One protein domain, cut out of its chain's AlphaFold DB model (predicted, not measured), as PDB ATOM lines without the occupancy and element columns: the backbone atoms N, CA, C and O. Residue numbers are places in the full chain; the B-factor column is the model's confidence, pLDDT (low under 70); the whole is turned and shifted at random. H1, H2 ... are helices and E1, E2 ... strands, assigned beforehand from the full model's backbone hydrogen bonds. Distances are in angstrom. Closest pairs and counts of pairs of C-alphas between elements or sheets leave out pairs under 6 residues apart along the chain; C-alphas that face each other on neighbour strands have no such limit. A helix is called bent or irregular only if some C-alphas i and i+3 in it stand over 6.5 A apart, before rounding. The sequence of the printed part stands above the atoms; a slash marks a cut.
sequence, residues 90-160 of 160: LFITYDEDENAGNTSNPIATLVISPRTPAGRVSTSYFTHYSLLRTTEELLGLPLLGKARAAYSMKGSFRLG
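AT A GLANCE: This is residues 90 to 160 of the 160 residues of an uncharacterized protein of Actinobacteria bacterium (UniProt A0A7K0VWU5). A small hairpin of two short strands, E1 and E2, makes one side of the domain and the longest helix, H1, the other; the short helix H3 makes a loose triangle with E2 and H1, and the short helix H2 packs on H1 at residues 129 to 133. Much of the rest is loop: residues 94 to 108 swing away from the strands and back, and residues 113 to 127 lead from E2 round to H1. The printed part has 71 residues with two named strands and three named helices in the order E1, E2, H1, H2, H3; the sheet is E1 - E2, antiparallel. The class is mixed, helices and strands, though under half of the residues are in named elements. The whole is compact, with a radius of gyration of the C-alphas of 12.7 A and spans of 37 by 31 by 18 A.

IN THESE COORDINATES: E1, residues 90 to 93, begins with C-alpha 90 at (-22.136, 51.558, -31.629) and is 9.8 A long. E2, residues 109 to 112, is also 9.8 A long. H1, residues 128 to 139, runs 16.5 A from C-alpha 128 at (-15.208, 49.725, -18.523). H2, residues 145 to 149, is 8.3 A long and neither bent nor irregular, but only just: C-alphas 145 and 148 are 6.2 A apart. H3, residues 154 to 157, is 5.5 A long and ends with C-alpha 157 at (-24.832, 40.859, -27.510).

HOW THE PARTS SIT: E1 and E2 form a hairpin, antiparallel at 169 degrees between their directions. N 90 and O 112 are 2.8 A apart and N 110 and O 92 are 2.8 A apart, both within hydrogen-bond range. The closest C-alphas of E2 and H3 are those of Val 111 and Phe 157, 7.3 A apart. H3 is close to H1 but not clearly touching, the closest C-alphas being those of Thr 134 and Lys 154, 6.2 A apart. H1 touches H2 with residues 129 to 133 alone; the closest C-alphas are those of Tyr 129 and Ala 147, 4.7 A apart. E1 is apart from H1, H2 and H3. Each O i to N i+4 pair in H1 is within hydrogen-bond range; H2 has 0 of 1, but 2 of 2 O i to N i+3 pairs, and H3 is too short for an O i to N i+4 pair.

THE WHOLE: The two C-alphas farthest apart, those of Gly 101 and Gly 140, are 37.4 A apart. The links from E1 to E2 and from E2 to H1 are long, and those from H1 to H2 and from H2 to H3 are tight. The printed part has no cut and ends at residue 160, the chain's last residue. The mean pLDDT of the printed part is 94.7, and residue 100 is under 70.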
ATOM      1  N   LEU A  90     -22.059  50.300 -32.355       98.25
ATOM      2  CA  LEU A  90     -22.136  51.558 -31.629       98.25
ATOM      3  C   LEU A  90     -22.366  51.248 -30.148       98.25
ATOM      4  O   LEU A  90     -23.361  50.624 -29.782       98.25
ATOM      5  N   PHE A  91     -21.452  51.721 -29.309       98.62
ATOM      6  CA  PHE A  91     -21.631  51.756 -27.864       98.62
ATOM      7  C   PHE A  91     -21.961  53.187 -27.442       98.62
ATOM      8  O   PHE A  91     -21.277  54.123 -27.859       98.62
ATOM      9  N   ILE A  92     -22.989  53.355 -26.613       98.44
ATOM     10  CA  ILE A  92     -23.260  54.611 -25.902       98.44
ATOM     11  C   ILE A  92     -23.129  54.289 -24.421       98.44
ATOM     12  O   ILE A  92     -23.800  53.384 -23.933       98.44
ATOM     13  N   THR A  93     -22.232  54.975 -23.725       97.69
ATOM     14  CA  THR A  93     -21.904  54.706 -22.322       97.69
ATOM     15  C   THR A  93     -21.566  56.006 -21.605       97.69
ATOM     16  O   THR A  93     -21.339  57.023 -22.256       97.69
ATOM     17  N   TYR A  94     -21.512  55.935 -20.282       96.50
ATOM     18  CA  TYR A  94     -21.134  57.024 -19.383       96.50
ATOM     19  C   TYR A  94     -19.800  56.696 -18.720       96.50
ATOM     20  O   TYR A  94     -19.447  55.522 -18.673       96.50
ATOM     21  N   ASP A  95     -19.053  57.698 -18.276       94.12
ATOM     22  CA  ASP A  95     -17.794  57.564 -17.534       94.12
ATOM     23  C   ASP A  95     -18.011  57.324 -16.034       94.12
ATOM     24  O   ASP A  95     -17.269  56.549 -15.422       94.12
ATOM     25  N   GLU A  96     -19.083  57.887 -15.481       92.31
ATOM     26  CA  GLU A  96     -19.497  57.676 -14.100       92.31
ATOM     27  C   GLU A  96     -21.010  57.845 -13.898       92.31
ATOM     28  O   GLU A  96     -21.744  58.335 -14.760       92.31
ATOM     29  N   ASP A  97     -21.478  57.406 -12.734       89.75
ATOM     30  CA  ASP A  97     -22.710  57.838 -12.104       89.75
ATOM     31  C   ASP A  97     -22.493  59.150 -11.330       89.75
ATOM     32  O   ASP A  97     -21.375  59.582 -11.061       89.75
ATOM     33  N   GLU A  98     -23.593  59.792 -10.945       84.19
ATOM     34  CA  GLU A  98     -23.559  61.041 -10.167       84.19
ATOM     35  C   GLU A  98     -23.401  60.776  -8.653       84.19
ATOM     36  O   GLU A  98     -23.311  61.695  -7.839       84.19
ATOM     37  N   ASN A  99     -23.424  59.510  -8.218       78.62
ATOM     38  CA  ASN A  99     -23.579  59.181  -6.806       78.62
ATOM     39  C   ASN A  99     -22.240  58.861  -6.137       78.62
ATOM     40  O   ASN A  99     -21.871  57.702  -5.957       78.62
ATOM     41  N   ALA A 100     -21.586  59.905  -5.624       67.25
ATOM     42  CA  ALA A 100     -20.321  59.804  -4.890       67.25
ATOM     43  C   ALA A 100     -20.338  58.838  -3.678       67.25
ATOM     44  O   ALA A 100     -19.276  58.441  -3.199       67.25
ATOM     45  N   GLY A 101     -21.513  58.451  -3.162       73.44
ATOM     46  CA  GLY A 101     -21.648  57.480  -2.069       73.44
ATOM     47  C   GLY A 101     -21.768  56.020  -2.519       73.44
ATOM     48  O   GLY A 101     -21.626  55.115  -1.695       73.44
ATOM     49  N   ASN A 102     -22.032  55.767  -3.804       80.12
ATOM     50  CA  ASN A 102     -22.201  54.425  -4.339       80.12
ATOM     51  C   ASN A 102     -20.905  53.915  -4.972       80.12
ATOM     52  O   ASN A 102     -20.594  54.184  -6.128       80.12
ATOM     53  N   THR A 103     -20.177  53.072  -4.246       80.56
ATOM     54  CA  THR A 103     -18.924  52.485  -4.748       80.56
ATOM     55  C   THR A 103     -19.114  51.535  -5.933       80.56
ATOM     56  O   THR A 103     -18.130  51.195  -6.589       80.56
ATOM     57  N   SER A 104     -20.347  51.099  -6.223       83.56
ATOM     58  CA  SER A 104     -20.629  50.255  -7.390       83.56
ATOM     59  C   SER A 104     -20.693  51.026  -8.710       83.56
ATOM     60  O   SER A 104     -20.502  50.391  -9.744       83.56
ATOM     61  N   ASN A 105     -20.919  52.349  -8.668       89.38
ATOM     62  CA  ASN A 105     -20.931  53.263  -9.815       89.38
ATOM     63  C   ASN A 105     -21.632  52.682 -11.078       89.38
ATOM     64  O   ASN A 105     -20.990  52.431 -12.103       89.38
ATOM     65  N   PRO A 106     -22.934  52.333 -10.994       92.06
ATOM     66  CA  PRO A 106     -23.662  51.751 -12.109       92.06
ATOM     67  C   PRO A 106     -23.967  52.807 -13.172       92.06
ATOM     68  O   PRO A 106     -24.677  53.780 -12.931       92.06
ATOM     69  N   ILE A 107     -23.513  52.536 -14.389       94.62
ATOM     70  CA  ILE A 107     -23.724  53.387 -15.557       94.62
ATOM     71  C   ILE A 107     -24.640  52.721 -16.582       94.62
ATOM     72  O   ILE A 107     -24.704  51.494 -16.697       94.62
ATOM     73  N   ALA A 108     -25.322  53.538 -17.381       95.19
ATOM     74  CA  ALA A 108     -26.009  53.040 -18.561       95.19
ATOM     75  C   ALA A 108     -24.991  52.676 -19.657       95.19
ATOM     76  O   ALA A 108     -24.066  53.434 -19.952       95.19
ATOM     77  N   THR A 109     -25.194  51.535 -20.315       97.62
ATOM     78  CA  THR A 109     -24.444  51.160 -21.520       97.62
ATOM     79  C   THR A 109     -25.388  50.533 -22.539       97.62
ATOM     80  O   THR A 109     -25.993  49.491 -22.294       97.62
ATOM     81  N   LEU A 110     -25.499  51.163 -23.704       97.94
ATOM     82  CA  LEU A 110     -26.304  50.708 -24.833       97.94
ATOM     83  C   LEU A 110     -25.387  50.058 -25.871       97.94
ATOM     84  O   LEU A 110     -24.359  50.630 -26.237       97.94
ATOM     85  N   VAL A 111     -25.781  48.885 -26.372       98.19
ATOM     86  CA  VAL A 111     -25.071  48.162 -27.436       98.19
ATOM     87  C   VAL A 111     -25.956  48.101 -28.672       98.19
ATOM     88  O   VAL A 111     -26.949  47.375 -28.706       98.19
ATOM     89  N   ILE A 112     -25.583  48.858 -29.699       97.75
ATOM     90  CA  ILE A 112     -26.361  49.034 -30.922       97.75
ATOM     91  C   ILE A 112     -25.574  48.407 -32.075       97.75
ATOM     92  O   ILE A 112     -24.497  48.870 -32.448       97.75
ATOM     93  N   SER A 113     -26.090  47.310 -32.623       96.56
ATOM     94  CA  SER A 113     -25.467  46.583 -33.731       96.56
ATOM     95  C   SER A 113     -26.536  45.903 -34.583       96.56
ATOM     96  O   SER A 113     -27.521  45.427 -34.016       96.56
ATOM     97  N   PRO A 114     -26.319  45.733 -35.903       94.81
ATOM     98  CA  PRO A 114     -27.197  44.921 -36.747       94.81
ATOM     99  C   PRO A 114     -27.315  43.452 -36.303       94.81
ATOM    100  O   PRO A 114     -28.229  42.757 -36.736       94.81
ATOM    101  N   ARG A 115     -26.394  42.963 -35.458       93.06
ATOM    102  CA  ARG A 115     -26.366  41.572 -34.967       93.06
ATOM    103  C   ARG A 115     -27.011  41.392 -33.591       93.06
ATOM    104  O   ARG A 115     -27.389  40.272 -33.237       93.06
ATOM    105  N   THR A 116     -27.144  42.468 -32.816       94.94
ATOM    106  CA  THR A 116     -27.759  42.423 -31.487       94.94
ATOM    107  C   THR A 116     -29.278  42.310 -31.642       94.94
ATOM    108  O   THR A 116     -29.875  43.173 -32.285       94.94
ATOM    109  N   PRO A 117     -29.944  41.299 -31.050       93.81
ATOM    110  CA  PRO A 117     -31.402  41.230 -31.074       93.81
ATOM    111  C   PRO A 117     -32.031  42.491 -30.470       93.81
ATOM    112  O   PRO A 117     -31.605  42.951 -29.408       93.81
ATOM    113  N   ALA A 118     -33.055  43.037 -31.125       94.25
ATOM    114  CA  ALA A 118     -33.779  44.194 -30.609       94.25
ATOM    115  C   ALA A 118     -34.353  43.893 -29.211       94.25
ATOM    116  O   ALA A 118     -34.883  42.809 -28.969       94.25
ATOM    117  N   GLY A 119     -34.209  44.840 -28.280       95.50
ATOM    118  CA  GLY A 119     -34.658  44.674 -26.892       95.50
ATOM    119  C   GLY A 119     -33.804  43.726 -26.041       95.50
ATOM    120  O   GLY A 119     -34.198  43.393 -24.925       95.50
ATOM    121  N   ARG A 120     -32.638  43.272 -26.526       97.00
ATOM    122  CA  ARG A 120     -31.727  42.430 -25.739       97.00
ATOM    123  C   ARG A 120     -31.227  43.176 -24.501       97.00
ATOM    124  O   ARG A 120     -30.547  44.190 -24.613       97.00
ATOM    125  N   VAL A 121     -31.464  42.580 -23.336       97.69
ATOM    126  CA  VAL A 121     -30.884  42.984 -22.050       97.69
ATOM    127  C   VAL A 121     -29.965  41.867 -21.556       97.69
ATOM    128  O   VAL A 121     -30.311  40.688 -21.653       97.69
ATOM    129  N   SER A 122     -28.784  42.227 -21.052       96.62
ATOM    130  CA  SER A 122     -27.889  41.303 -20.348       96.62
ATOM    131  C   SER A 122     -27.866  41.650 -18.865       96.62
ATOM    132  O   SER A 122     -27.778  42.819 -18.509       96.62
ATOM    133  N   THR A 123     -27.921  40.628 -18.013       95.69
ATOM    134  CA  THR A 123     -27.781  40.738 -16.552       95.69
ATOM    135  C   THR A 123     -26.357  40.435 -16.079       95.69
ATOM    136  O   THR A 123     -26.106  40.332 -14.881       95.69
ATOM    137  N   SER A 124     -25.416  40.250 -17.012       96.31
ATOM    138  CA  SER A 124     -24.008  40.018 -16.682       96.31
ATOM    139  C   SER A 124     -23.373  41.271 -16.081       96.31
ATOM    140  O   SER A 124     -23.687  42.389 -16.483       96.31
ATOM    141  N   TYR A 125     -22.435  41.075 -15.155       95.38
ATOM    142  CA  TYR A 125     -21.668  42.173 -14.581       95.38
ATOM    143  C   TYR A 125     -20.587  42.642 -15.561       95.38
ATOM    144  O   TYR A 125     -19.686  41.878 -15.919       95.38
ATOM    145  N   PHE A 126     -20.676  43.906 -15.971       97.25
ATOM    146  CA  PHE A 126     -19.717  44.551 -16.861       97.25
ATOM    147  C   PHE A 126     -19.111  45.792 -16.213       97.25
ATOM    148  O   PHE A 126     -19.722  46.454 -15.384       97.25
ATOM    149  N   THR A 127     -17.891  46.107 -16.636       96.81
ATOM    150  CA  THR A 127     -17.157  47.324 -16.266       96.81
ATOM    151  C   THR A 127     -16.596  47.981 -17.525       96.81
ATOM    152  O   THR A 127     -16.617  47.383 -18.605       96.81
ATOM    153  N   HIS A 128     -15.969  49.152 -17.408       97.12
ATOM    154  CA  HIS A 128     -15.208  49.725 -18.523       97.12
ATOM    155  C   HIS A 128     -14.121  48.797 -19.077       97.12
ATOM    156  O   HIS A 128     -13.849  48.818 -20.276       97.12
ATOM    157  N   TYR A 129     -13.555  47.904 -18.259       98.25
ATOM    158  CA  TYR A 129     -12.622  46.891 -18.757       98.25
ATOM    159  C   TYR A 129     -13.302  45.834 -19.633       98.25
ATOM    160  O   TYR A 129     -12.655  45.264 -20.504       98.25
ATOM    161  N   SER A 130     -14.602  45.590 -19.441       98.56
ATOM    162  CA  SER A 130     -15.403  44.718 -20.313       98.56
ATOM    163  C   SER A 130     -15.621  45.363 -21.682       98.56
ATOM    164  O   SER A 130     -15.489  44.694 -22.709       98.56
ATOM    165  N   LEU A 131     -15.876  46.676 -21.709       98.38
ATOM    166  CA  LEU A 131     -15.953  47.456 -22.947       98.38
ATOM    167  C   LEU A 131     -14.601  47.486 -23.677       98.38
ATOM    168  O   LEU A 131     -14.556  47.233 -24.882       98.38
ATOM    169  N   LEU A 132     -13.497  47.719 -22.954       98.56
ATOM    170  CA  LEU A 132     -12.145  47.670 -23.518       98.56
ATOM    171  C   LEU A 132     -11.833  46.287 -24.101       98.56
ATOM    172  O   LEU A 132     -11.499  46.199 -25.279       98.56
ATOM    173  N   ARG A 133     -12.048  45.209 -23.335       98.75
ATOM    174  CA  ARG A 133     -11.852  43.833 -23.814       98.75
ATOM    175  C   ARG A 133     -12.647  43.560 -25.085       98.75
ATOM    176  O   ARG A 133     -12.116  43.018 -26.046       98.75
ATOM    177  N   THR A 134     -13.927  43.929 -25.089       98.56
ATOM    178  CA  THR A 134     -14.811  43.734 -26.247       98.56
ATOM    179  C   THR A 134     -14.275  44.476 -27.469       98.56
ATOM    180  O   THR A 134     -14.262  43.922 -28.564       98.56
ATOM    181  N   THR A 135     -13.801  45.707 -27.279       98.31
ATOM    182  CA  THR A 135     -13.224  46.532 -28.345       98.31
ATOM    183  C   THR A 135     -11.951  45.897 -28.904       98.31
ATOM    184  O   THR A 135     -11.831  45.733 -30.115       98.31
ATOM    185  N   GLU A 136     -11.032  45.467 -28.038       98.62
ATOM    186  CA  GLU A 136      -9.795  44.784 -28.430       98.62
ATOM    187  C   GLU A 136     -10.089  43.485 -29.198       98.62
ATOM    188  O   GLU A 136      -9.541  43.267 -30.276       98.62
ATOM    189  N   GLU A 137     -11.024  42.661 -28.715       98.38
ATOM    190  CA  GLU A 137     -11.429  41.414 -29.378       98.38
ATOM    191  C   GLU A 137     -12.139  41.633 -30.725       98.38
ATOM    192  O   GLU A 137     -12.051  40.771 -31.600       98.38
ATOM    193  N   LEU A 138     -12.879  42.733 -30.901       97.31
ATOM    194  CA  LEU A 138     -13.512  43.077 -32.183       97.31
ATOM    195  C   LEU A 138     -12.495  43.607 -33.202       97.31
ATOM    196  O   LEU A 138     -12.653  43.373 -34.397       97.31
ATOM    197  N   LEU A 139     -11.448  44.285 -32.732       97.25
ATOM    198  CA  LEU A 139     -10.377  44.832 -33.567       97.25
ATOM    199  C   LEU A 139      -9.222  43.849 -33.806       97.25
ATOM    200  O   LEU A 139      -8.311  44.158 -34.571       97.25
ATOM    201  N   GLY A 140      -9.235  42.681 -33.155       97.69
ATOM    202  CA  GLY A 140      -8.144  41.705 -33.230       97.69
ATOM    203  C   GLY A 140      -6.863  42.167 -32.527       97.69
ATOM    204  O   GLY A 140      -5.767  41.786 -32.933       97.69
ATOM    205  N   LEU A 141      -6.986  43.007 -31.497       98.38
ATOM    206  CA  LEU A 141      -5.866  43.556 -30.736       98.38
ATOM    207  C   LEU A 141      -5.548  42.697 -29.498       98.38
ATOM    208  O   LEU A 141      -6.440  42.060 -28.932       98.38
ATOM    209  N   PRO A 142      -4.287  42.695 -29.023       98.38
ATOM    210  CA  PRO A 142      -3.941  42.114 -27.731       98.38
ATOM    211  C   PRO A 142      -4.668  42.817 -26.579       98.38
ATOM    212  O   PRO A 142      -4.790  44.038 -26.580       98.38
ATOM    213  N   LEU A 143      -5.063  42.051 -25.559       98.62
ATOM    214  CA  LEU A 143      -5.770  42.600 -24.400       98.62
ATOM    215  C   LEU A 143      -4.841  43.401 -23.473       98.62
ATOM    216  O   LEU A 143      -3.777  42.910 -23.074       98.62
ATOM    217  N   LEU A 144      -5.242  44.601 -23.060       97.44
ATOM    218  CA  LEU A 144      -4.455  45.459 -22.170       97.44
ATOM    219  C   LEU A 144      -4.882  45.328 -20.702       97.44
ATOM    220  O   LEU A 144      -6.064  45.310 -20.365       97.44
ATOM    221  N   GLY A 145      -3.905  45.292 -19.790       97.88
ATOM    222  CA  GLY A 145      -4.130  45.402 -18.342       97.88
ATOM    223  C   GLY A 145      -5.290  44.545 -17.812       97.88
ATOM    224  O   GLY A 145      -5.344  43.335 -18.039       97.88
ATOM    225  N   LYS A 146      -6.239  45.186 -17.115       98.25
ATOM    226  CA  LYS A 146      -7.405  44.521 -16.509       98.25
ATOM    227  C   LYS A 146      -8.425  43.986 -17.527       98.25
ATOM    228  O   LYS A 146      -9.234  43.140 -17.152       98.25
ATOM    229  N   ALA A 147      -8.367  44.384 -18.801       98.44
ATOM    230  CA  ALA A 147      -9.222  43.806 -19.842       98.44
ATOM    231  C   ALA A 147      -8.975  42.297 -20.018       98.44
ATOM    232  O   ALA A 147      -9.906  41.552 -20.307       98.44
ATOM    233  N   ARG A 148      -7.757  41.811 -19.726       98.38
ATOM    234  CA  ARG A 148      -7.409  40.374 -19.755       98.38
ATOM    235  C   ARG A 148      -8.305  39.508 -18.869       98.38
ATOM    236  O   ARG A 148      -8.605  38.374 -19.233       98.38
ATOM    237  N   ALA A 149      -8.724  40.047 -17.728       98.06
ATOM    238  CA  ALA A 149      -9.554  39.355 -16.745       98.06
ATOM    239  C   ALA A 149     -11.036  39.767 -16.810       98.06
ATOM    240  O   ALA A 149     -11.860  39.181 -16.115       98.06
ATOM    241  N   ALA A 150     -11.390  40.768 -17.620       98.25
ATOM    242  CA  ALA A 150     -12.765  41.240 -17.740       98.25
ATOM    243  C   ALA A 150     -13.628  40.275 -18.567       98.25
ATOM    244  O   ALA A 150     -13.115  39.549 -19.421       98.25
ATOM    245  N   TYR A 151     -14.945  40.298 -18.359       97.81
ATOM    246  CA  TYR A 151     -15.888  39.559 -19.197       97.81
ATOM    247  C   TYR A 151     -16.133  40.297 -20.514       97.81
ATOM    248  O   TYR A 151     -16.375  41.500 -20.529       97.81
ATOM    249  N   SER A 152     -16.081  39.581 -21.637       98.12
ATOM    250  CA  SER A 152     -16.402  40.160 -22.944       98.12
ATOM    251  C   SER A 152     -17.911  40.316 -23.122       98.12
ATOM    252  O   SER A 152     -18.691  39.414 -22.804       98.12
ATOM    253  N   MET A 153     -18.332  41.436 -23.707       98.25
ATOM    254  CA  MET A 153     -19.728  41.697 -24.057       98.25
ATOM    255  C   MET A 153     -20.145  40.948 -25.336       98.25
ATOM    256  O   MET A 153     -21.343  40.812 -25.597       98.25
ATOM    257  N   LYS A 154     -19.193  40.400 -26.118       97.50
ATOM    258  CA  LYS A 154     -19.460  39.732 -27.409       97.50
ATOM    259  C   LYS A 154     -20.525  38.646 -27.308       97.50
ATOM    260  O   LYS A 154     -21.473  38.653 -28.087       97.50
ATOM    261  N   GLY A 155     -20.413  37.749 -26.325       96.38
ATOM    262  CA  GLY A 155     -21.380  36.662 -26.134       96.38
ATOM    263  C   GLY A 155     -22.772  37.162 -25.738       96.38
ATOM    264  O   GLY A 155     -23.777  36.692 -26.268       96.38
ATOM    265  N   SER A 156     -22.842  38.168 -24.860       96.94
ATOM    266  CA  SER A 156     -24.114  38.734 -24.386       96.94
ATOM    267  C   SER A 156     -24.922  39.419 -25.491       96.94
ATOM    268  O   SER A 156     -26.157  39.356 -25.460       96.94
ATOM    269  N   PHE A 157     -24.232  40.029 -26.461       97.31
ATOM    270  CA  PHE A 157     -24.832  40.859 -27.510       97.31
ATOM    271  C   PHE A 157     -24.598  40.346 -28.943       97.31
ATOM    272  O   PHE A 157     -24.958  41.027 -29.891       97.31
ATOM    273  N   ARG A 158     -24.053  39.134 -29.122       95.56
ATOM    274  CA  ARG A 158     -23.770  38.517 -30.438       95.56
ATOM    275  C   ARG A 158     -22.873  39.379 -31.337       95.56
ATOM    276  O   ARG A 158     -23.131  39.540 -32.528       95.56
ATOM    277  N   LEU A 159     -21.817  39.938 -30.755       94.50
ATOM    278  CA  LEU A 159     -20.855  40.763 -31.484       94.50
ATOM    279  C   LEU A 159     -19.738  39.864 -32.039       94.50
ATOM    280  O   LEU A 159     -19.014  39.231 -31.268       94.50
ATOM    281  N   GLY A 160     -19.612  39.798 -33.365       81.00
ATOM    282  CA  GLY A 160     -18.669  38.929 -34.084       81.00
ATOM    283  C   GLY A 160     -19.211  38.519 -35.441       81.00
ATOM    284  O   GLY A 160     -20.396  38.121 -35.498       81.00
TER     285      GLY A 160